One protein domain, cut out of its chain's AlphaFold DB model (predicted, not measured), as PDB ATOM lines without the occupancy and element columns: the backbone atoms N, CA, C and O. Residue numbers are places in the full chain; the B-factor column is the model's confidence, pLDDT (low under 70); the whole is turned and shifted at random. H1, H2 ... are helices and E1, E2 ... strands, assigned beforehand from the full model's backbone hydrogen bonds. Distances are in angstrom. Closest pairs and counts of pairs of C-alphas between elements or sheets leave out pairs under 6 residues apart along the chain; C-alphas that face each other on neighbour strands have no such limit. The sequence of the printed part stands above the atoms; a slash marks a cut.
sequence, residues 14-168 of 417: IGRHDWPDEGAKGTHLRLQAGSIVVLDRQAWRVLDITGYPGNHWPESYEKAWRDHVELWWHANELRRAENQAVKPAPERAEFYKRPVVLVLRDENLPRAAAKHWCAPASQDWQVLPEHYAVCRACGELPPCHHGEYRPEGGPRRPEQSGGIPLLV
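What this domain is: This is residues 14 to 168 of the 417 residues of an uncharacterized protein of Streptomyces sp. PanSC19 (UniProt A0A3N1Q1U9). With little regular structure, this model is a curled wall of seven strands, like part of a barrel, with a long arm at one end, where residues 82 to 98 fold back from H1. The 155 printed residues run E1 E2 E3 E4 H1 E5 E6 E7; the mixed sheet's order is E2 E1 E7 E3 E4 E5 E6. The class is mixed, with 61 residues in named elements; the whole is loose, radius of gyration of the C-alphas 18.8 A, spanning 64 by 36 by 30 A.

How they stand to each other: Find E4, residues 42 to 51, antiparallel to E5, residues 99 to 106: N 45 and O 105 are within hydrogen-bond range, 2.8 A. H1, residues 59 to 81, has every O i to N i+4 pair within range and only grazes the sheet, with residues 60 to 62.

Where its parts are: Find E1, residues 14 to 16, from C-alpha 14 at (105.563, 119.128, 95.344). E2 is 28 to 30, E3 36 to 39, E6 115 to 120; E7, 125 to 128, ends at (110.657, 122.123, 88.561). H1 spans 33.4 A.

The domain as a whole: The printed part has no cut; pLDDT is under 70 at residues 22 to 25 and 147 to 163.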
ATOM      1  N   ILE A  14     105.789 118.351  94.129       89.94
ATOM      2  CA  ILE A  14     105.563 119.128  95.344       89.94
ATOM      3  C   ILE A  14     106.757 118.892  96.274       89.94
ATOM      4  O   ILE A  14     107.179 117.751  96.473       89.94
ATOM      5  N   GLY A  15     107.317 119.965  96.827       90.25
ATOM      6  CA  GLY A  15     108.439 119.924  97.760       90.25
ATOM      7  C   GLY A  15     108.126 120.615  99.083       90.25
ATOM      8  O   GLY A  15     107.592 121.721  99.075       90.25
ATOM      9  N   ARG A  16     108.514 119.998 100.205       91.81
ATOM     10  CA  ARG A  16     108.478 120.601 101.552       91.81
ATOM     11  C   ARG A  16     109.798 120.413 102.280       91.81
ATOM     12  O   ARG A  16     110.495 119.429 102.047       91.81
ATOM     13  N   HIS A  17     110.138 121.323 103.187       90.88
ATOM     14  CA  HIS A  17     111.376 121.234 103.968       90.88
ATOM     15  C   HIS A  17     111.268 120.242 105.149       90.88
ATOM     16  O   HIS A  17     112.268 119.635 105.544       90.88
ATOM     17  N   ASP A  18     110.062 120.061 105.699       88.44
ATOM     18  CA  ASP A  18     109.784 119.219 106.872       88.44
ATOM     19  C   ASP A  18     109.635 117.711 106.585       88.44
ATOM     20  O   ASP A  18     109.589 116.921 107.528       88.44
ATOM     21  N   TRP A  19     109.611 117.286 105.318       87.62
ATOM     22  CA  TRP A  19     109.618 115.864 104.953       87.62
ATOM     23  C   TRP A  19     110.983 115.183 105.185       87.62
ATOM     24  O   TRP A  19     112.020 115.848 105.140       87.62
ATOM     25  N   PRO A  20     111.011 113.854 105.417       81.50
ATOM     26  CA  PRO A  20     112.252 113.087 105.550       81.50
ATOM     27  C   PRO A  20     113.002 112.956 104.214       81.50
ATOM     28  O   PRO A  20     112.411 113.055 103.140       81.50
ATOM     29  N   ASP A  21     114.304 112.662 104.275       71.38
ATOM     30  CA  ASP A  21     115.133 112.414 103.081       71.38
ATOM     31  C   ASP A  21     114.824 111.070 102.386       71.38
ATOM     32  O   ASP A  21     115.212 110.853 101.234       71.38
ATOM     33  N   GLU A  22     114.127 110.152 103.066       58.78
ATOM     34  CA  GLU A  22     113.871 108.791 102.584       58.78
ATOM     35  C   GLU A  22     112.829 108.729 101.455       58.78
ATOM     36  O   GLU A  22     111.663 108.390 101.642       58.78
ATOM     37  N   GLY A  23     113.305 108.968 100.232       54.09
ATOM     38  CA  GLY A  23     112.643 108.537  99.004       54.09
ATOM     39  C   GLY A  23     111.889 109.631  98.254       54.09
ATOM     40  O   GLY A  23     110.664 109.674  98.273       54.09
ATOM     41  N   ALA A  24     112.612 110.403  97.436       60.88
ATOM     42  CA  ALA A  24     112.061 111.295  96.405       60.88
ATOM     43  C   ALA A  24     111.424 110.530  95.209       60.88
ATOM     44  O   ALA A  24     111.751 110.758  94.037       60.88
ATOM     45  N   LYS A  25     110.538 109.571  95.511       57.09
ATOM     46  CA  LYS A  25     109.814 108.709  94.567       57.09
ATOM     47  C   LYS A  25     108.378 109.212  94.396       57.09
ATOM     48  O   LYS A  25     107.636 109.332  95.364       57.09
ATOM     49  N   GLY A  26     107.969 109.436  93.149       72.19
ATOM     50  CA  GLY A  26     106.640 109.954  92.815       72.19
ATOM     51  C   GLY A  26     106.590 111.484  92.785       72.19
ATOM     52  O   GLY A  26     107.549 112.136  92.373       72.19
ATOM     53  N   THR A  27     105.449 112.047  93.183       79.31
ATOM     54  CA  THR A  27     105.126 113.482  93.074       79.31
ATOM     55  C   THR A  27     105.664 114.344  94.215       79.31
ATOM     56  O   THR A  27     105.516 115.558  94.148       79.31
ATOM     57  N   HIS A  28     106.271 113.751  95.247       87.50
ATOM     58  CA  HIS A  28     106.710 114.440  96.466       87.50
ATOM     59  C   HIS A  28     108.226 114.290  96.676       87.50
ATOM     60  O   HIS A  28     108.807 113.265  96.308       87.50
ATOM     61  N   LEU A  29     108.879 115.306  97.252       90.44
ATOM     62  CA  LEU A  29     110.301 115.275  97.624       90.44
ATOM     63  C   LEU A  29     110.618 116.226  98.781       90.44
ATOM     64  O   LEU A  29     109.960 117.252  98.939       90.44
ATOM     65  N   ARG A  30     111.665 115.938  99.563       92.00
ATOM     66  CA  ARG A  30     112.193 116.922 100.514       92.00
ATOM     67  C   ARG A  30     112.861 118.071  99.763       92.00
ATOM     68  O   ARG A  30     113.753 117.843  98.948       92.00
ATOM     69  N   LEU A  31     112.449 119.300 100.052       93.19
ATOM     70  CA  LEU A  31     113.034 120.502  99.475       93.19
ATOM     71  C   LEU A  31     114.429 120.748 100.065       93.19
ATOM     72  O   LEU A  31     114.588 120.881 101.280       93.19
ATOM     73  N   GLN A  32     115.426 120.829  99.187       93.31
ATOM     74  CA  GLN A  32     116.842 120.999  99.527       93.31
ATOM     75  C   GLN A  32     117.466 122.147  98.716       93.31
ATOM     76  O   GLN A  32     116.937 122.544  97.672       93.31
ATOM     77  N   ALA A  33     118.615 122.662  99.161       95.00
ATOM     78  CA  ALA A  33     119.433 123.574  98.359       95.00
ATOM     79  C   ALA A  33     119.779 122.955  96.987       95.00
ATOM     80  O   ALA A  33     119.918 121.741  96.848       95.00
ATOM     81  N   GLY A  34     119.873 123.791  95.956       94.31
ATOM     82  CA  GLY A  34     120.004 123.384  94.558       94.31
ATOM     83  C   GLY A  34     118.671 123.145  93.835       94.31
ATOM     84  O   GLY A  34     118.652 123.260  92.608       94.31
ATOM     85  N   SER A  35     117.565 122.890  94.550       94.88
ATOM     86  CA  SER A  35     116.223 122.732  93.956       94.88
ATOM     87  C   SER A  35     115.783 123.986  93.196       94.88
ATOM     88  O   SER A  35     116.082 125.101  93.622       94.88
ATOM     89  N   ILE A  36     115.017 123.820  92.115       95.31
ATOM     90  CA  ILE A  36     114.391 124.930  91.384       95.31
ATOM     91  C   ILE A  36     112.903 124.952  91.748       95.31
ATOM     92  O   ILE A  36     112.196 123.982  91.489       95.31
ATOM     93  N   VAL A  37     112.428 126.034  92.363       94.19
ATOM     94  CA  VAL A  37     111.030 126.220  92.782       94.19
ATOM     95  C   VAL A  37     110.327 127.293  91.957       94.19
ATOM     96  O   VAL A  37     110.956 128.222  91.450       94.19
ATOM     97  N   VAL A  38     109.006 127.191  91.850       91.00
ATOM     98  CA  VAL A  38     108.156 128.249  91.297       91.00
ATOM     99  C   VAL A  38     107.817 129.262  92.389       91.00
ATOM    100  O   VAL A  38     107.299 128.894  93.441       91.00
ATOM    101  N   LEU A  39     108.050 130.544  92.110       88.75
ATOM    102  CA  LEU A  39     107.514 131.668  92.883       88.75
ATOM    103  C   LEU A  39     107.215 132.826  91.925       88.75
ATOM    104  O   LEU A  39     108.001 133.106  91.020       88.75
ATOM    105  N   ASP A  40     106.055 133.469  92.081       82.25
ATOM    106  CA  ASP A  40     105.574 134.547  91.198       82.25
ATOM    107  C   ASP A  40     105.551 134.201  89.691       82.25
ATOM    108  O   ASP A  40     105.627 135.088  88.840       82.25
ATOM    109  N   ARG A  41     105.393 132.905  89.362       84.25
ATOM    110  CA  ARG A  41     105.456 132.316  88.001       84.25
ATOM    111  C   ARG A  41     106.843 132.394  87.346       84.25
ATOM    112  O   ARG A  41     106.981 132.172  86.145       84.25
ATOM    113  N   GLN A  42     107.883 132.654  88.133       88.56
ATOM    114  CA  GLN A  42     109.288 132.590  87.734       88.56
ATOM    115  C   GLN A  42     109.972 131.378  88.383       88.56
ATOM    116  O   GLN A  42     109.497 130.844  89.388       88.56
ATOM    117  N   ALA A  43     111.079 130.933  87.787       92.38
ATOM    118  CA  ALA A  43     111.896 129.838  88.298       92.38
ATOM    119  C   ALA A  43     112.994 130.382  89.224       92.38
ATOM    120  O   ALA A  43     113.818 131.200  88.811       92.38
ATOM    121  N   TRP A  44     113.010 129.911  90.469       94.88
ATOM    122  CA  TRP A  44     113.950 130.335  91.499       94.88
ATOM    123  C   TRP A  44     114.757 129.145  91.998       94.88
ATOM    124  O   TRP A  44     114.195 128.190  92.528       94.88
ATOM    125  N   ARG A  45     116.083 129.203  91.895       96.38
ATOM    126  CA  ARG A  45     116.944 128.219  92.546       96.38
ATOM    127  C   ARG A  45     117.070 128.536  94.031       96.38
ATOM    128  O   ARG A  45     117.460 129.642  94.412       96.38
ATOM    129  N   VAL A  46     116.766 127.546  94.861       97.00
ATOM    130  CA  VAL A  46     117.033 127.557  96.298       97.00
ATOM    131  C   VAL A  46     118.544 127.470  96.491       97.00
ATOM    132  O   VAL A  46     119.164 126.479  96.110       97.00
ATOM    133  N   LEU A  47     119.151 128.503  97.063       97.00
ATOM    134  CA  LEU A  47     120.565 128.510  97.438       97.00
ATOM    135  C   LEU A  47     120.777 127.899  98.825       97.00
ATOM    136  O   LEU A  47     121.755 127.189  99.029       97.00
ATOM    137  N   ASP A  48     119.867 128.192  99.755       96.81
ATOM    138  CA  ASP A  48     119.933 127.790 101.160       96.81
ATOM    139  C   ASP A  48     118.523 127.793 101.789       96.81
ATOM    140  O   ASP A  48     117.620 128.479 101.294       96.81
ATOM    141  N   ILE A  49     118.334 127.032 102.871       95.75
ATOM    142  CA  ILE A  49     117.108 126.991 103.680       95.75
ATOM    143  C   ILE A  49     117.514 127.009 105.157       95.75
ATOM    144  O   ILE A  49     117.976 126.004 105.697       95.75
ATOM    145  N   THR A  50     117.312 128.145 105.818       94.69
ATOM    146  CA  THR A  50     117.718 128.364 107.215       94.69
ATOM    147  C   THR A  50     116.514 128.477 108.147       94.69
ATOM    148  O   THR A  50     115.395 128.756 107.717       94.69
ATOM    149  N   GLY A  51     116.722 128.260 109.450       92.44
ATOM    150  CA  GLY A  51     115.735 128.653 110.459       92.44
ATOM    151  C   GLY A  51     115.594 130.177 110.520       92.44
ATOM    152  O   GLY A  51     116.532 130.897 110.180       92.44
ATOM    153  N   TYR A  52     114.431 130.678 110.945       91.44
ATOM    154  CA  TYR A  52     114.208 132.123 111.069       91.44
ATOM    155  C   TYR A  52     115.264 132.791 111.977       91.44
ATOM    156  O   TYR A  52     115.483 132.306 113.088       91.44
ATOM    157  N   PRO A  53     115.914 133.891 111.542       79.50
ATOM    158  CA  PRO A  53     117.055 134.476 112.253       79.50
ATOM    159  C   PRO A  53     116.668 135.325 113.476       79.50
ATOM    160  O   PRO A  53     117.541 135.705 114.254       79.50
ATOM    161  N   GLY A  54     115.384 135.655 113.643       73.44
ATOM    162  CA  GLY A  54     114.887 136.415 114.790       73.44
ATOM    163  C   GLY A  54     114.774 135.572 116.064       73.44
ATOM    164  O   GLY A  54     114.336 134.424 116.030       73.44
ATOM    165  N   ASN A  55     115.095 136.179 117.214       77.69
ATOM    166  CA  ASN A  55     114.918 135.571 118.547       77.69
ATOM    167  C   ASN A  55     113.446 135.259 118.892       77.69
ATOM    168  O   ASN A  55     113.172 134.496 119.815       77.69
ATOM    169  N   HIS A  56     112.515 135.880 118.172       85.38
ATOM    170  CA  HIS A  56     111.077 135.647 118.215       85.38
ATOM    171  C   HIS A  56     110.599 135.367 116.787       85.38
ATOM    172  O   HIS A  56     111.273 135.733 115.819       85.38
ATOM    173  N   TRP A  57     109.473 134.673 116.642       92.25
ATOM    174  CA  TRP A  57     108.845 134.479 115.337       92.25
ATOM    175  C   TRP A  57     107.842 135.616 115.054       92.25
ATOM    176  O   TRP A  57     107.370 136.244 116.002       92.25
ATOM    177  N   PRO A  58     107.470 135.868 113.783       92.19
ATOM    178  CA  PRO A  58     106.387 136.798 113.459       92.19
ATOM    179  C   PRO A  58     105.067 136.361 114.115       92.19
ATOM    180  O   PRO A  58     104.851 135.166 114.346       92.19
ATOM    181  N   GLU A  59     104.165 137.299 114.411       91.38
ATOM    182  CA  GLU A  59     103.032 137.041 115.320       91.38
ATOM    183  C   GLU A  59     102.123 135.878 114.887       91.38
ATOM    184  O   GLU A  59     101.649 135.107 115.728       91.38
ATOM    185  N   SER A  60     101.915 135.695 113.582       91.00
ATOM    186  CA  SER A  60     101.130 134.590 113.015       91.00
ATOM    187  C   SER A  60     101.757 133.212 113.271       91.00
ATOM    188  O   SER A  60     101.037 132.241 113.529       91.00
ATOM    189  N   TYR A  61     103.089 133.127 113.287       93.56
ATOM    190  CA  TYR A  61     103.850 131.921 113.614       93.56
ATOM    191  C   TYR A  61     103.848 131.652 115.130       93.56
ATOM    192  O   TYR A  61     103.649 130.509 115.545       93.56
ATOM    193  N   GLU A  62     103.979 132.689 115.970       94.00
ATOM    194  CA  GLU A  62     103.820 132.569 117.434       94.00
ATOM    195  C   GLU A  62     102.393 132.174 117.838       94.00
ATOM    196  O   GLU A  62     102.184 131.425 118.797       94.00
ATOM    197  N   LYS A  63     101.378 132.671 117.121       94.00
ATOM    198  CA  LYS A  63      99.989 132.246 117.311       94.00
ATOM    199  C   LYS A  63      99.818 130.783 116.904       94.00
ATOM    200  O   LYS A  63      99.362 129.993 117.721       94.00
ATOM    201  N   ALA A  64     100.251 130.400 115.702       93.81
ATOM    202  CA  ALA A  64     100.138 129.021 115.225       93.81
ATOM    203  C   ALA A  64     100.850 128.008 116.143       93.81
ATOM    204  O   ALA A  64     100.372 126.885 116.296       93.81
ATOM    205  N   TRP A  65     101.963 128.403 116.774       95.31
ATOM    206  CA  TRP A  65     102.633 127.597 117.796       95.31
ATOM    207  C   TRP A  65     101.788 127.435 119.067       95.31
ATOM    208  O   TRP A  65     101.595 126.311 119.527       95.31
ATOM    209  N   ARG A  66     101.239 128.529 119.614       95.75
ATOM    210  CA  ARG A  66     100.356 128.482 120.796       95.75
ATOM    211  C   ARG A  66      99.109 127.636 120.544       95.75
ATOM    212  O   ARG A  66      98.853 126.720 121.318       95.75
ATOM    213  N   ASP A  67      98.424 127.870 119.423       95.38
ATOM    214  CA  ASP A  67      97.259 127.093 118.980       95.38
ATOM    215  C   ASP A  67      97.587 125.582 118.920       95.38
ATOM    216  O   ASP A  67      96.784 124.731 119.300       95.38
ATOM    217  N   HIS A  68      98.793 125.222 118.460       95.19
ATOM    218  CA  HIS A  68      99.238 123.830 118.376       95.19
ATOM    219  C   HIS A  68      99.533 123.198 119.747       95.19
ATOM    220  O   HIS A  68      99.186 122.035 119.964       95.19
ATOM    221  N   VAL A  69     100.137 123.946 120.675       96.38
ATOM    222  CA  VAL A  69     100.394 123.485 122.052       96.38
ATOM    223  C   VAL A  69      99.082 123.306 122.829       96.38
ATOM    224  O   VAL A  69      98.935 122.322 123.549       96.38
ATOM    225  N   GLU A  70      98.107 124.196 122.639       96.75
ATOM    226  CA  GLU A  70      96.762 124.100 123.222       96.75
ATOM    227  C   GLU A  70      96.006 122.859 122.707       96.75
ATOM    228  O   GLU A  70      95.525 122.038 123.493       96.75
ATOM    229  N   LEU A  71      96.007 122.632 121.386       95.88
ATOM    230  CA  LEU A  71      95.444 121.419 120.779       95.88
ATOM    231  C   LEU A  71      96.143 120.135 121.260       95.88
ATOM    232  O   LEU A  71      95.482 119.120 121.490       95.88
ATOM    233  N   TRP A  72      97.468 120.159 121.437       96.19
ATOM    234  CA  TRP A  72      98.216 119.038 122.015       96.19
ATOM    235  C   TRP A  72      97.814 118.765 123.471       96.19
ATOM    236  O   TRP A  72      97.641 117.599 123.844       96.19
ATOM    237  N   TRP A  73      97.642 119.817 124.278       96.94
ATOM    238  CA  TRP A  73      97.256 119.711 125.683       96.94
ATOM    239  C   TRP A  73      95.886 119.037 125.821       96.94
ATOM    240  O   TRP A  73      95.788 117.991 126.468       96.94
ATOM    241  N   HIS A  74      94.867 119.543 125.122       97.12
ATOM    242  CA  HIS A  74      93.523 118.957 125.128       97.12
ATOM    243  C   HIS A  74      93.493 117.528 124.564       97.12
ATOM    244  O   HIS A  74      92.855 116.642 125.134       97.12
ATOM    245  N   ALA A  75      94.255 117.243 123.501       95.31
ATOM    246  CA  ALA A  75      94.384 115.879 122.982       95.31
ATOM    247  C   ALA A  75      95.041 114.910 123.986       95.31
ATOM    248  O   ALA A  75      94.827 113.702 123.902       95.31
ATOM    249  N   ASN A  76      95.844 115.407 124.931       95.81
ATOM    250  CA  ASN A  76      96.396 114.614 126.028       95.81
ATOM    251  C   ASN A  76      95.460 114.530 127.245       95.81
ATOM    252  O   ASN A  76      95.491 113.515 127.936       95.81
ATOM    253  N   GLU A  77      94.611 115.525 127.502       95.81
ATOM    254  CA  GLU A  77      93.533 115.423 128.500       95.81
ATOM    255  C   GLU A  77      92.541 114.312 128.138       95.81
ATOM    256  O   GLU A  77      92.257 113.457 128.978       95.81
ATOM    257  N   LEU A  78      92.118 114.251 126.871       95.69
ATOM    258  CA  LEU A  78      91.271 113.170 126.353       95.69
ATOM    259  C   LEU A  78      91.943 111.795 126.512       95.69
ATOM    260  O   LEU A  78      91.334 110.880 127.062       95.69
ATOM    261  N   ARG A  79      93.233 111.660 126.161       95.88
ATOM    262  CA  ARG A  79      93.984 110.404 126.376       95.88
ATOM    263  C   ARG A  79      94.012 109.967 127.838       95.88
ATOM    264  O   ARG A  79      93.861 108.779 128.097       95.88
ATOM    265  N   ARG A  80      94.174 110.894 128.793       94.81
ATOM    266  CA  ARG A  80      94.129 110.559 130.231       94.81
ATOM    267  C   ARG A  80      92.754 110.020 130.635       94.81
ATOM    268  O   ARG A  80      92.701 109.030 131.354       94.81
ATOM    269  N   ALA A  81      91.666 110.625 130.152       95.88
ATOM    270  CA  ALA A  81      90.305 110.139 130.407       95.88
ATOM    271  C   ALA A  81      90.050 108.750 129.782       95.88
ATOM    272  O   ALA A  81      89.401 107.903 130.389       95.88
ATOM    273  N   GLU A  82      90.629 108.487 128.609       96.19
ATOM    274  CA  GLU A  82      90.572 107.198 127.903       96.19
ATOM    275  C   GLU A  82      91.598 106.158 128.415       96.19
ATOM    276  O   GLU A  82      91.703 105.072 127.848       96.19
ATOM    277  N   ASN A  83      92.350 106.458 129.484       95.75
ATOM    278  CA  ASN A  83      93.441 105.632 130.038       95.75
ATOM    279  C   ASN A  83      94.560 105.280 129.025       95.75
ATOM    280  O   ASN A  83      95.269 104.283 129.174       95.75
ATOM    281  N   GLN A  84      94.747 106.110 127.998       95.69
ATOM    282  CA  GLN A  84      95.794 105.973 126.987       95.69
ATOM    283  C   GLN A  84      97.101 106.661 127.404       95.69
ATOM    284  O   GLN A  84      97.123 107.610 128.190       95.69
ATOM    285  N   ALA A  85      98.211 106.221 126.804       93.12
ATOM    286  CA  ALA A  85      99.517 106.836 127.004       93.12
ATOM    287  C   ALA A  85      99.540 108.304 126.527       93.12
ATOM    288  O   ALA A  85      99.216 108.621 125.379       93.12
ATOM    289  N   VAL A  86      99.967 109.198 127.417       93.75
ATOM    290  CA  VAL A  86     100.178 110.627 127.145       93.75
ATOM    291  C   VAL A  86     101.335 110.792 126.154       93.75
ATOM    292  O   VAL A  86     102.409 110.228 126.358       93.75
ATOM    293  N   LYS A  87     101.144 111.577 125.085       93.62
ATOM    294  CA  LYS A  87     102.233 111.913 124.149       93.62
ATOM    295  C   LYS A  87     103.159 112.979 124.757       93.62
ATOM    296  O   LYS A  87     102.639 113.870 125.433       93.62
ATOM    297  N   PRO A  88     104.482 112.947 124.496       94.94
ATOM    298  CA  PRO A  88     105.404 113.999 124.937       94.94
ATOM    299  C   PRO A  88     104.996 115.371 124.381       94.94
ATOM    300  O   PRO A  88     104.239 115.444 123.409       94.94
ATOM    301  N   ALA A  89     105.478 116.444 125.013       93.56
ATOM    302  CA  ALA A  89     105.272 117.810 124.533       93.56
ATOM    303  C   ALA A  89     105.855 117.986 123.120       93.56
ATOM    304  O   ALA A  89     106.903 117.406 122.839       93.56
ATOM    305  N   PRO A  90     105.199 118.752 122.228       94.75
ATOM    306  CA  PRO A  90     105.745 119.022 120.907       94.75
ATOM    307  C   PRO A  90     107.004 119.880 121.045       94.75
ATOM    308  O   PRO A  90     107.043 120.810 121.856       94.75
ATOM    309  N   GLU A  91     108.019 119.616 120.228       93.19
ATOM    310  CA  GLU A  91     109.204 120.464 120.175       93.19
ATOM    311  C   GLU A  91     109.021 121.611 119.177       93.19
ATOM    312  O   GLU A  91     108.623 121.423 118.025       93.19
ATOM    313  N   ARG A  92     109.367 122.832 119.602       91.06
ATOM    314  CA  ARG A  92     109.260 124.033 118.757       91.06
ATOM    315  C   ARG A  92     110.175 123.968 117.523       91.06
ATOM    316  O   ARG A  92     109.862 124.577 116.504       91.06
ATOM    317  N   ALA A  93     111.270 123.209 117.597       90.06
ATOM    318  CA  ALA A  93     112.170 122.952 116.473       90.06
ATOM    319  C   ALA A  93     111.576 121.987 115.427       90.06
ATOM    320  O   ALA A  93     111.870 122.120 114.241       90.06
ATOM    321  N   GLU A  94     110.709 121.058 115.838       90.12
ATOM    322  CA  GLU A  94     110.060 120.088 114.944       90.12
ATOM    323  C   GLU A  94     108.753 120.615 114.335       90.12
ATOM    324  O   GLU A  94     108.297 120.110 113.309       90.12
ATOM    325  N   PHE A  95     108.157 121.652 114.933       93.50
ATOM    326  CA  PHE A  95     106.865 122.209 114.534       93.50
ATOM    327  C   PHE A  95     106.751 122.440 113.017       93.50
ATOM    328  O   PHE A  95     107.550 123.158 112.414       93.50
ATOM    329  N   TYR A  96     105.730 121.844 112.398       91.94
ATOM    330  CA  TYR A  96     105.544 121.838 110.942       91.94
ATOM    331  C   TYR A  96     105.321 123.245 110.353       91.94
ATOM    332  O   TYR A  96     105.852 123.562 109.291       91.94
ATOM    333  N   LYS A  97     104.634 124.145 111.075       93.75
ATOM    334  CA  LYS A  97     104.505 125.561 110.677       93.75
ATOM    335  C   LYS A  97     105.607 126.473 111.233       93.75
ATOM    336  O   LYS A  97     105.397 127.678 111.257       93.75
ATOM    337  N   ARG A  98     106.760 125.964 111.695       94.56
ATOM    338  CA  ARG A  98     107.885 126.838 112.099       94.56
ATOM    339  C   ARG A  98     108.352 127.697 110.909       94.56
ATOM    340  O   ARG A  98     108.360 127.179 109.789       94.56
ATOM    341  N   PRO A  99     108.759 128.959 111.117       95.38
ATOM    342  CA  PRO A  99     109.285 129.796 110.051       95.38
ATOM    343  C   PRO A  99     110.687 129.336 109.629       95.38
ATOM    344  O   PRO A  99     111.588 129.163 110.456       95.38
ATOM    345  N   VAL A 100     110.869 129.177 108.322       95.25
ATOM    346  CA  VAL A 100     112.157 128.961 107.652       95.25
ATOM    347  C   VAL A 100     112.362 130.037 106.593       95.25
ATOM    348  O   VAL A 100     111.409 130.460 105.941       95.25
ATOM    349  N   VAL A 101     113.602 130.489 106.417       96.00
ATOM    350  CA  VAL A 101     113.979 131.467 105.393       96.00
ATOM    351  C   VAL A 101     114.626 130.737 104.224       96.00
ATOM    352  O   VAL A 101     115.707 130.160 104.353       96.00
ATOM    353  N   LEU A 102     113.962 130.778 103.070       96.38
ATOM    354  CA  LEU A 102     114.521 130.313 101.808       96.38
ATOM    355  C   LEU A 102     115.311 131.451 101.162       96.38
ATOM    356  O   LEU A 102     114.774 132.537 100.923       96.38
ATOM    357  N   VAL A 103     116.571 131.174 100.839       97.06
ATOM    358  CA  VAL A 103     117.433 132.074 100.071       97.06
ATOM    359  C   VAL A 103     117.301 131.695  98.600       97.06
ATOM    360  O   VAL A 103     117.820 130.672  98.164       97.06
ATOM    361  N   LEU A 104     116.571 132.496  97.828       96.06
ATOM    362  CA  LEU A 104     116.212 132.231  96.435       96.06
ATOM    363  C   LEU A 104     117.012 133.111  95.464       96.06
ATOM    364  O   LEU A 104     117.201 134.303  95.708       96.06
ATOM    365  N   ARG A 105     117.417 132.568  94.312       96.25
ATOM    366  CA  ARG A 105     117.936 133.348  93.173       96.25
ATOM    367  C   ARG A 105     117.155 133.033  91.904       96.25
ATOM    368  O   ARG A 105     116.813 131.880  91.678       96.25
ATOM    369  N   ASP A 106     116.896 134.049  91.089       92.69
ATOM    370  CA  ASP A 106     116.305 133.888  89.759       92.69
ATOM    371  C   ASP A 106     117.227 133.008  88.902       92.69
ATOM    372  O   ASP A 106     118.406 133.325  88.722       92.69
ATOM    373  N   GLU A 107     116.702 131.887  88.409       92.88
ATOM    374  CA  GLU A 107     117.479 130.919  87.631       92.88
ATOM    375  C   GLU A 107     117.766 131.421  86.205       92.88
ATOM    376  O   GLU A 107     118.802 131.096  85.627       92.88
ATOM    377  N   ASN A 108     116.907 132.288  85.655       87.06
ATOM    378  CA  ASN A 108     117.161 132.955  84.377       87.06
ATOM    379  C   ASN A 108     118.207 134.079  84.525       87.06
ATOM    380  O   ASN A 108     118.880 134.438  83.556       87.06
ATOM    381  N   LEU A 109     118.349 134.641  85.732       89.19
ATOM    382  CA  LEU A 109     119.282 135.721  86.059       89.19
ATOM    383  C   LEU A 109     120.267 135.300  87.174       89.19
ATOM    384  O   LEU A 109     120.292 135.916  88.241       89.19
ATOM    385  N   PRO A 110     121.182 134.337  86.938       84.75
ATOM    386  CA  PRO A 110     122.061 133.768  87.974       84.75
ATOM    387  C   PRO A 110     123.097 134.746  88.569       84.75
ATOM    388  O   PRO A 110     123.820 134.390  89.505       84.75
ATOM    389  N   ARG A 111     123.171 135.981  88.047       90.12
ATOM    390  CA  ARG A 111     123.954 137.114  88.585       90.12
ATOM    391  C   ARG A 111     123.127 138.090  89.441       90.12
ATOM    392  O   ARG A 111     123.700 139.035  89.978       90.12
ATOM    393  N   ALA A 112     121.812 137.903  89.545       89.19
ATOM    394  CA  ALA A 112     120.947 138.706  90.400       89.19
ATOM    395  C   ALA A 112     121.265 138.482  91.888       89.19
ATOM    396  O   ALA A 112     121.806 137.445  92.288       89.19
ATOM    397  N   ALA A 113     120.909 139.465  92.714       92.44
ATOM    398  CA  ALA A 113     120.973 139.339  94.163       92.44
ATOM    399  C   ALA A 113     119.978 138.277  94.669       92.44
ATOM    400  O   ALA A 113     118.946 138.023  94.046       92.44
ATOM    401  N   ALA A 114     120.299 137.654  95.804       94.75
ATOM    402  CA  ALA A 114     119.423 136.669  96.422       94.75
ATOM    403  C   ALA A 114     118.264 137.344  97.173       94.75
ATOM    404  O   ALA A 114     118.463 138.296  97.935       94.75
ATOM    405  N   LYS A 115     117.060 136.809  96.969       94.75
ATOM    406  CA  LYS A 115     115.839 137.145  97.701       94.75
ATOM    407  C   LYS A 115     115.676 136.211  98.898       94.75
ATOM    408  O   LYS A 115     116.026 135.041  98.810       94.75
ATOM    409  N   HIS A 116     115.110 136.712  99.984       95.19
ATOM    410  CA  HIS A 116     114.903 135.981 101.229       95.19
ATOM    411  C   HIS A 116     113.407 135.948 101.518       95.19
ATOM    412  O   HIS A 116     112.783 137.000 101.648       95.19
ATOM    413  N   TRP A 117     112.834 134.752 101.608       93.94
ATOM    414  CA  TRP A 117     111.404 134.564 101.847       93.94
ATOM    415  C   TRP A 117     111.187 133.679 103.066       93.94
ATOM    416  O   TRP A 117     111.704 132.565 103.126       93.94
ATOM    417  N   CYS A 118     110.419 134.177 104.030       93.62
ATOM    418  CA  CYS A 118     109.991 133.421 105.195       93.62
ATOM    419  C   CYS A 118     108.718 132.634 104.861       93.62
ATOM    420  O   CYS A 118     107.718 133.214 104.434       93.62
ATOM    421  N   ALA A 119     108.757 131.325 105.087       93.12
ATOM    422  CA  ALA A 119     107.665 130.386 104.851       93.12
ATOM    423  C   ALA A 119     107.502 129.437 106.051       93.12
ATOM    424  O   ALA A 119     108.476 129.213 106.776       93.12
ATOM    425  N   PRO A 120     106.333 128.804 106.260       94.12
ATOM    426  CA  PRO A 120     106.255 127.642 107.140       94.12
ATOM    427  C   PRO A 120     107.088 126.484 106.563       94.12
ATOM    428  O   PRO A 120     107.115 126.275 105.352       94.12
ATOM    429  N   ALA A 121     107.745 125.689 107.413       93.56
ATOM    430  CA  ALA A 121     108.539 124.532 106.972       93.56
ATOM    431  C   ALA A 121     107.720 123.502 106.162       93.56
ATOM    432  O   ALA A 121     108.255 122.869 105.248       93.56
ATOM    433  N   SER A 122     106.421 123.399 106.458       91.94
ATOM    434  CA  SER A 122     105.432 122.600 105.732       91.94
ATOM    435  C   SER A 122     104.839 123.283 104.489       91.94
ATOM    436  O   SER A 122     103.787 122.847 104.018       91.94
ATOM    437  N   GLN A 123     105.418 124.387 104.002       92.25
ATOM    438  CA  GLN A 123     104.970 125.053 102.775       92.25
ATOM    439  C   GLN A 123     105.157 124.119 101.578       92.25
ATOM    440  O   GLN A 123     106.268 123.654 101.327       92.25
ATOM    441  N   ASP A 124     104.089 123.904 100.812       90.56
ATOM    442  CA  ASP A 124     104.168 123.243  99.514       90.56
ATOM    443  C   ASP A 124     104.797 124.185  98.480       90.56
ATOM    444  O   ASP A 124     104.261 125.257  98.184       90.56
ATOM    445  N   TRP A 125     105.924 123.772  97.911       91.62
ATOM    446  CA  TRP A 125     106.569 124.427  96.775       91.62
ATOM    447  C   TRP A 125     106.378 123.584  95.519       91.62
ATOM    448  O   TRP A 125     106.604 122.376  95.546       91.62
ATOM    449  N   GLN A 126     106.021 124.209  94.397       91.06
ATOM    450  CA  GLN A 126     106.111 123.541  93.099       91.06
ATOM    451  C   GLN A 126     107.586 123.505  92.688       91.06
ATOM    452  O   GLN A 126     108.204 124.548  92.494       91.06
ATOM    453  N   VAL A 127     108.152 122.308  92.586       92.56
ATOM    454  CA  VAL A 127     109.544 122.046  92.215       92.56
ATOM    455  C   VAL A 127     109.594 121.662  90.742       92.56
ATOM    456  O   VAL A 127     108.895 120.742  90.304       92.56
ATOM    457  N   LEU A 128     110.419 122.370  89.978       92.06
ATOM    458  CA  LEU A 128     110.657 122.123  88.561       92.06
ATOM    459  C   LEU A 128     111.719 121.025  88.364       92.06
ATOM    460  O   LEU A 128     112.621 120.879  89.196       92.06
ATOM    461  N   PRO A 129     111.661 120.267  87.254       90.38
ATOM    462  CA  PRO A 129     112.807 119.492  86.791       90.38
ATOM    463  C   PRO A 129     113.957 120.427  86.380       90.38
ATOM    464  O   PRO A 129     113.749 121.610  86.131       90.38
ATOM    465  N   GLU A 130     115.162 119.879  86.214       87.00
ATOM    466  CA  GLU A 130     116.318 120.604  85.655       87.00
ATOM    467  C   GLU A 130     116.023 121.222  84.274       87.00
ATOM    468  O   GLU A 130     116.479 122.317  83.963       87.00
ATOM    469  N   HIS A 131     115.217 120.531  83.462       88.50
ATOM    470  CA  HIS A 131     114.860 120.924  82.103       88.50
ATOM    471  C   HIS A 131     113.374 121.310  82.035       88.50
ATOM    472  O   HIS A 131     112.499 120.448  81.943       88.50
ATOM    473  N   TYR A 132     113.094 122.613  82.077       90.06
ATOM    474  CA  TYR A 132     111.753 123.208  82.050       90.06
ATOM    475  C   TYR A 132     111.652 124.285  80.955       90.06
ATOM    476  O   TYR A 132     112.662 124.709  80.394       90.06
ATOM    477  N   ALA A 133     110.436 124.726  80.615       88.25
ATOM    478  CA  ALA A 133     110.224 125.736  79.573       88.25
ATOM    479  C   ALA A 133     109.830 127.099  80.163       88.25
ATOM    480  O   ALA A 133     108.999 127.174  81.066       88.25
ATOM    481  N   VAL A 134     110.375 128.175  79.590       87.94
ATOM    482  CA  VAL A 134     110.056 129.576  79.919       87.94
ATOM    483  C   VAL A 134     109.647 130.355  78.672       87.94
ATOM    484  O   VAL A 134     110.043 130.039  77.548       87.94
ATOM    485  N   CYS A 135     108.859 131.408  78.859       84.88
ATOM    486  CA  CYS A 135     108.500 132.337  77.803       84.88
ATOM    487  C   CYS A 135     109.701 133.217  77.436       84.88
ATOM    488  O   CYS A 135     110.132 134.063  78.219       84.88
ATOM    489  N   ARG A 136     110.194 133.092  76.197       85.19
ATOM    490  CA  ARG A 136     111.310 133.897  75.665       85.19
ATOM    491  C   ARG A 136     111.089 135.420  75.753       85.19
ATOM    492  O   ARG A 136     112.065 136.160  75.730       85.19
ATOM    493  N   ALA A 137     109.840 135.888  75.833       84.50
ATOM    494  CA  ALA A 137     109.511 137.314  75.886       84.50
ATOM    495  C   ALA A 137     109.557 137.926  77.302       84.50
ATOM    496  O   ALA A 137     109.800 139.123  77.419       84.50
ATOM    497  N   CYS A 138     109.315 137.143  78.363       83.19
ATOM    498  CA  CYS A 138     109.203 137.661  79.739       83.19
ATOM    499  C   CYS A 138     109.898 136.821  80.830       83.19
ATOM    500  O   CYS A 138     109.846 137.197  81.996       83.19
ATOM    501  N   GLY A 139     110.528 135.690  80.493       84.75
ATOM    502  CA  GLY A 139     111.235 134.809  81.439       84.75
ATOM    503  C   GLY A 139     110.338 133.964  82.356       84.75
ATOM    504  O   GLY A 139     110.825 133.054  83.024       84.75
ATOM    505  N   GLU A 140     109.032 134.228  82.378       87.56
ATOM    506  CA  GLU A 140     108.058 133.476  83.172       87.56
ATOM    507  C   GLU A 140     107.791 132.074  82.619       87.56
ATOM    508  O   GLU A 140     107.877 131.817  81.415       87.56
ATOM    509  N   LEU A 141     107.368 131.181  83.504       84.94
ATOM    510  CA  LEU A 141     106.849 129.861  83.173       84.94
ATOM    511  C   LEU A 141     105.495 129.979  82.438       84.94
ATOM    512  O   LEU A 141     104.740 130.917  82.690       84.94
ATOM    513  N   PRO A 142     105.149 129.045  81.536       80.25
ATOM    514  CA  PRO A 142     103.795 128.888  81.014       80.25
ATOM    515  C   PRO A 142     102.791 128.454  82.107       80.25
ATOM    516  O   PRO A 142     103.104 127.537  82.864       80.25
ATOM    517  N   PRO A 143     101.569 129.017  82.138       76.56
ATOM    518  CA  PRO A 143     101.126 130.171  81.360       76.56
ATOM    519  C   PRO A 143     101.776 131.468  81.873       76.56
ATOM    520  O   PRO A 143     101.982 131.646  83.071       76.56
ATOM    521  N   CYS A 144     102.065 132.410  80.975       78.50
ATOM    522  CA  CYS A 144     102.781 133.661  81.276       78.50
ATOM    523  C   CYS A 144     101.922 134.903  80.979       78.50
ATOM    524  O   CYS A 144     100.997 134.834  80.169       78.50
ATOM    525  N   HIS A 145     102.273 136.059  81.543       74.00
ATOM    526  CA  HIS A 145     101.580 137.346  81.346       74.00
ATOM    527  C   HIS A 145     101.615 137.864  79.900       74.00
ATOM    528  O   HIS A 145     100.892 138.793  79.555       74.00
ATOM    529  N   HIS A 146     102.451 137.278  79.039       70.50
ATOM    530  CA  HIS A 146     102.442 137.563  77.603       70.50
ATOM    531  C   HIS A 146     101.378 136.747  76.837       70.50
ATOM    532  O   HIS A 146     101.035 137.088  75.709       70.50
ATOM    533  N   GLY A 147     100.856 135.669  77.437       66.00
ATOM    534  CA  GLY A 147      99.768 134.841  76.899       66.00
ATOM    535  C   GLY A 147      98.438 134.967  77.653       66.00
ATOM    536  O   GLY A 147      97.396 134.639  77.090       66.00
ATOM    537  N   GLU A 148      98.454 135.452  78.897       60.12
ATOM    538  CA  GLU A 148      97.266 135.703  79.722       60.12
ATOM    539  C   GLU A 148      96.958 137.197  79.849       60.12
ATOM    540  O   GLU A 148      97.852 138.029  80.000       60.12
ATOM    541  N   TYR A 149      95.674 137.549  79.831       42.62
ATOM    542  CA  TYR A 149      95.236 138.939  79.929       42.62
ATOM    543  C   TYR A 149      95.183 139.393  81.399       42.62
ATOM    544  O   TYR A 149      94.246 139.039  82.101       42.62
ATOM    545  N   ARG A 150      96.184 140.186  81.823       48.56
ATOM    546  CA  ARG A 150      96.277 140.983  83.075       48.56
ATOM    547  C   ARG A 150      95.758 140.364  84.395       48.56
ATOM    548  O   ARG A 150      94.552 140.310  84.618       48.56
ATOM    549  N   PRO A 151      96.633 140.212  85.402       49.38
ATOM    550  CA  PRO A 151      96.344 140.665  86.758       49.38
ATOM    551  C   PRO A 151      96.692 142.155  86.924       49.38
ATOM    552  O   PRO A 151      97.541 142.702  86.214       49.38
ATOM    553  N   GLU A 152      96.042 142.811  87.880       45.09
ATOM    554  CA  GLU A 152      96.277 144.218  88.228       45.09
ATOM    555  C   GLU A 152      97.309 144.357  89.367       45.09
ATOM    556  O   GLU A 152      97.680 143.379  90.016       45.09
ATOM    557  N   GLY A 153      97.871 145.561  89.520       36.53
ATOM    558  CA  GLY A 153      99.174 145.769  90.163       36.53
ATOM    559  C   GLY A 153      99.204 145.799  91.698       36.53
ATOM    560  O   GLY A 153      98.253 146.202  92.363       36.53
ATOM    561  N   GLY A 154     100.372 145.430  92.228       44.00
ATOM    562  CA  GLY A 154     100.743 145.385  93.645       44.00
ATOM    563  C   GLY A 154     101.681 144.194  93.903       44.00
ATOM    564  O   GLY A 154     101.855 143.361  93.006       44.00
ATOM    565  N   PRO A 155     102.278 144.053  95.101       45.44
ATOM    566  CA  PRO A 155     102.744 142.751  95.566       45.44
ATOM    567  C   PRO A 155     101.543 141.801  95.527       45.44
ATOM    568  O   PRO A 155     100.503 142.094  96.125       45.44
ATOM    569  N   ARG A 156     101.635 140.699  94.773       52.44
ATOM    570  CA  ARG A 156     100.511 139.759  94.673       52.44
ATOM    571  C   ARG A 156     100.209 139.235  96.073       52.44
ATOM    572  O   ARG A 156     101.125 138.834  96.788       52.44
ATOM    573  N   ARG A 157      98.928 139.229  96.465       43.91
ATOM    574  CA  ARG A 157      98.516 138.563  97.708       43.91
ATOM    575  C   ARG A 157      99.039 137.123  97.646       43.91
ATOM    576  O   ARG A 157      98.742 136.464  96.646       43.91
ATOM    577  N   PRO A 158      99.794 136.637  98.650       49.12
ATOM    578  CA  PRO A 158     100.210 135.242  98.669       49.12
ATOM    579  C   PRO A 158      98.957 134.369  98.576       49.12
ATOM    580  O   PRO A 158      97.946 134.669  99.220       49.12
ATOM    581  N   GLU A 159      99.005 133.341  97.727       44.69
ATOM    582  CA  GLU A 159      97.854 132.472  97.479       44.69
ATOM    583  C   GLU A 159      97.335 131.932  98.817       44.69
ATOM    584  O   GLU A 159      98.098 131.396  99.624       44.69
ATOM    585  N   GLN A 160      96.041 132.135  99.088       42.44
ATOM    586  CA  GLN A 160      95.435 131.873 100.399       42.44
ATOM    587  C   GLN A 160      95.154 130.376 100.605       42.44
ATOM    588  O   GLN A 160      94.032 129.956 100.881       42.44
ATOM    589  N   SER A 161      96.205 129.565 100.501       40.41
ATOM    590  CA  SER A 161      96.224 128.103 100.606       40.41
ATOM    591  C   SER A 161      96.064 127.605 102.053       40.41
ATOM    592  O   SER A 161      96.788 126.722 102.503       40.41
ATOM    593  N   GLY A 162      95.152 128.215 102.825       50.16
ATOM    594  CA  GLY A 162      94.822 127.857 104.216       50.16
ATOM    595  C   GLY A 162      95.970 127.970 105.237       50.16
ATOM    596  O   GLY A 162      95.836 127.502 106.369       50.16
ATOM    597  N   GLY A 163      97.108 128.536 104.833       68.88
ATOM    598  CA  GLY A 163      98.362 128.552 105.585       68.88
ATOM    599  C   GLY A 163      98.726 129.912 106.180       68.88
ATOM    600  O   GLY A 163      97.981 130.885 106.075       68.88
ATOM    601  N   ILE A 164      99.906 129.965 106.801       80.88
ATOM    602  CA  ILE A 164     100.552 131.231 107.164       80.88
ATOM    603  C   ILE A 164     101.151 131.818 105.875       80.88
ATOM    604  O   ILE A 164     101.783 131.057 105.136       80.88
ATOM    605  N   PRO A 165     100.951 133.111 105.561       82.12
ATOM    606  CA  PRO A 165     101.462 133.703 104.329       82.12
ATOM    607  C   PRO A 165     102.996 133.700 104.248       82.12
ATOM    608  O   PRO A 165     103.706 133.700 105.257       82.12
ATOM    609  N   LEU A 166     103.493 133.763 103.011       88.38
ATOM    610  CA  LEU A 166     104.888 134.086 102.714       88.38
ATOM    611  C   LEU A 166     105.174 135.534 103.135       88.38
ATOM    612  O   LEU A 166     104.478 136.451 102.695       88.38
ATOM    613  N   LEU A 167     106.207 135.733 103.956       90.75
ATOM    614  CA  LEU A 167     106.643 137.049 104.435       90.75
ATOM    615  C   LEU A 167     108.026 137.400 103.873       90.75
ATOM    616  O   LEU A 167     108.862 136.518 103.658       90.75
ATOM    617  N   VAL A 168     108.317 138.693 103.732       92.00
ATOM    618  CA  VAL A 168     109.709 139.169 103.684       92.00
ATOM    619  C   VAL A 168     110.233 139.203 105.130       92.00
ATOM    620  O   VAL A 168     109.562 139.786 105.980       92.00
TER     621      VAL A 168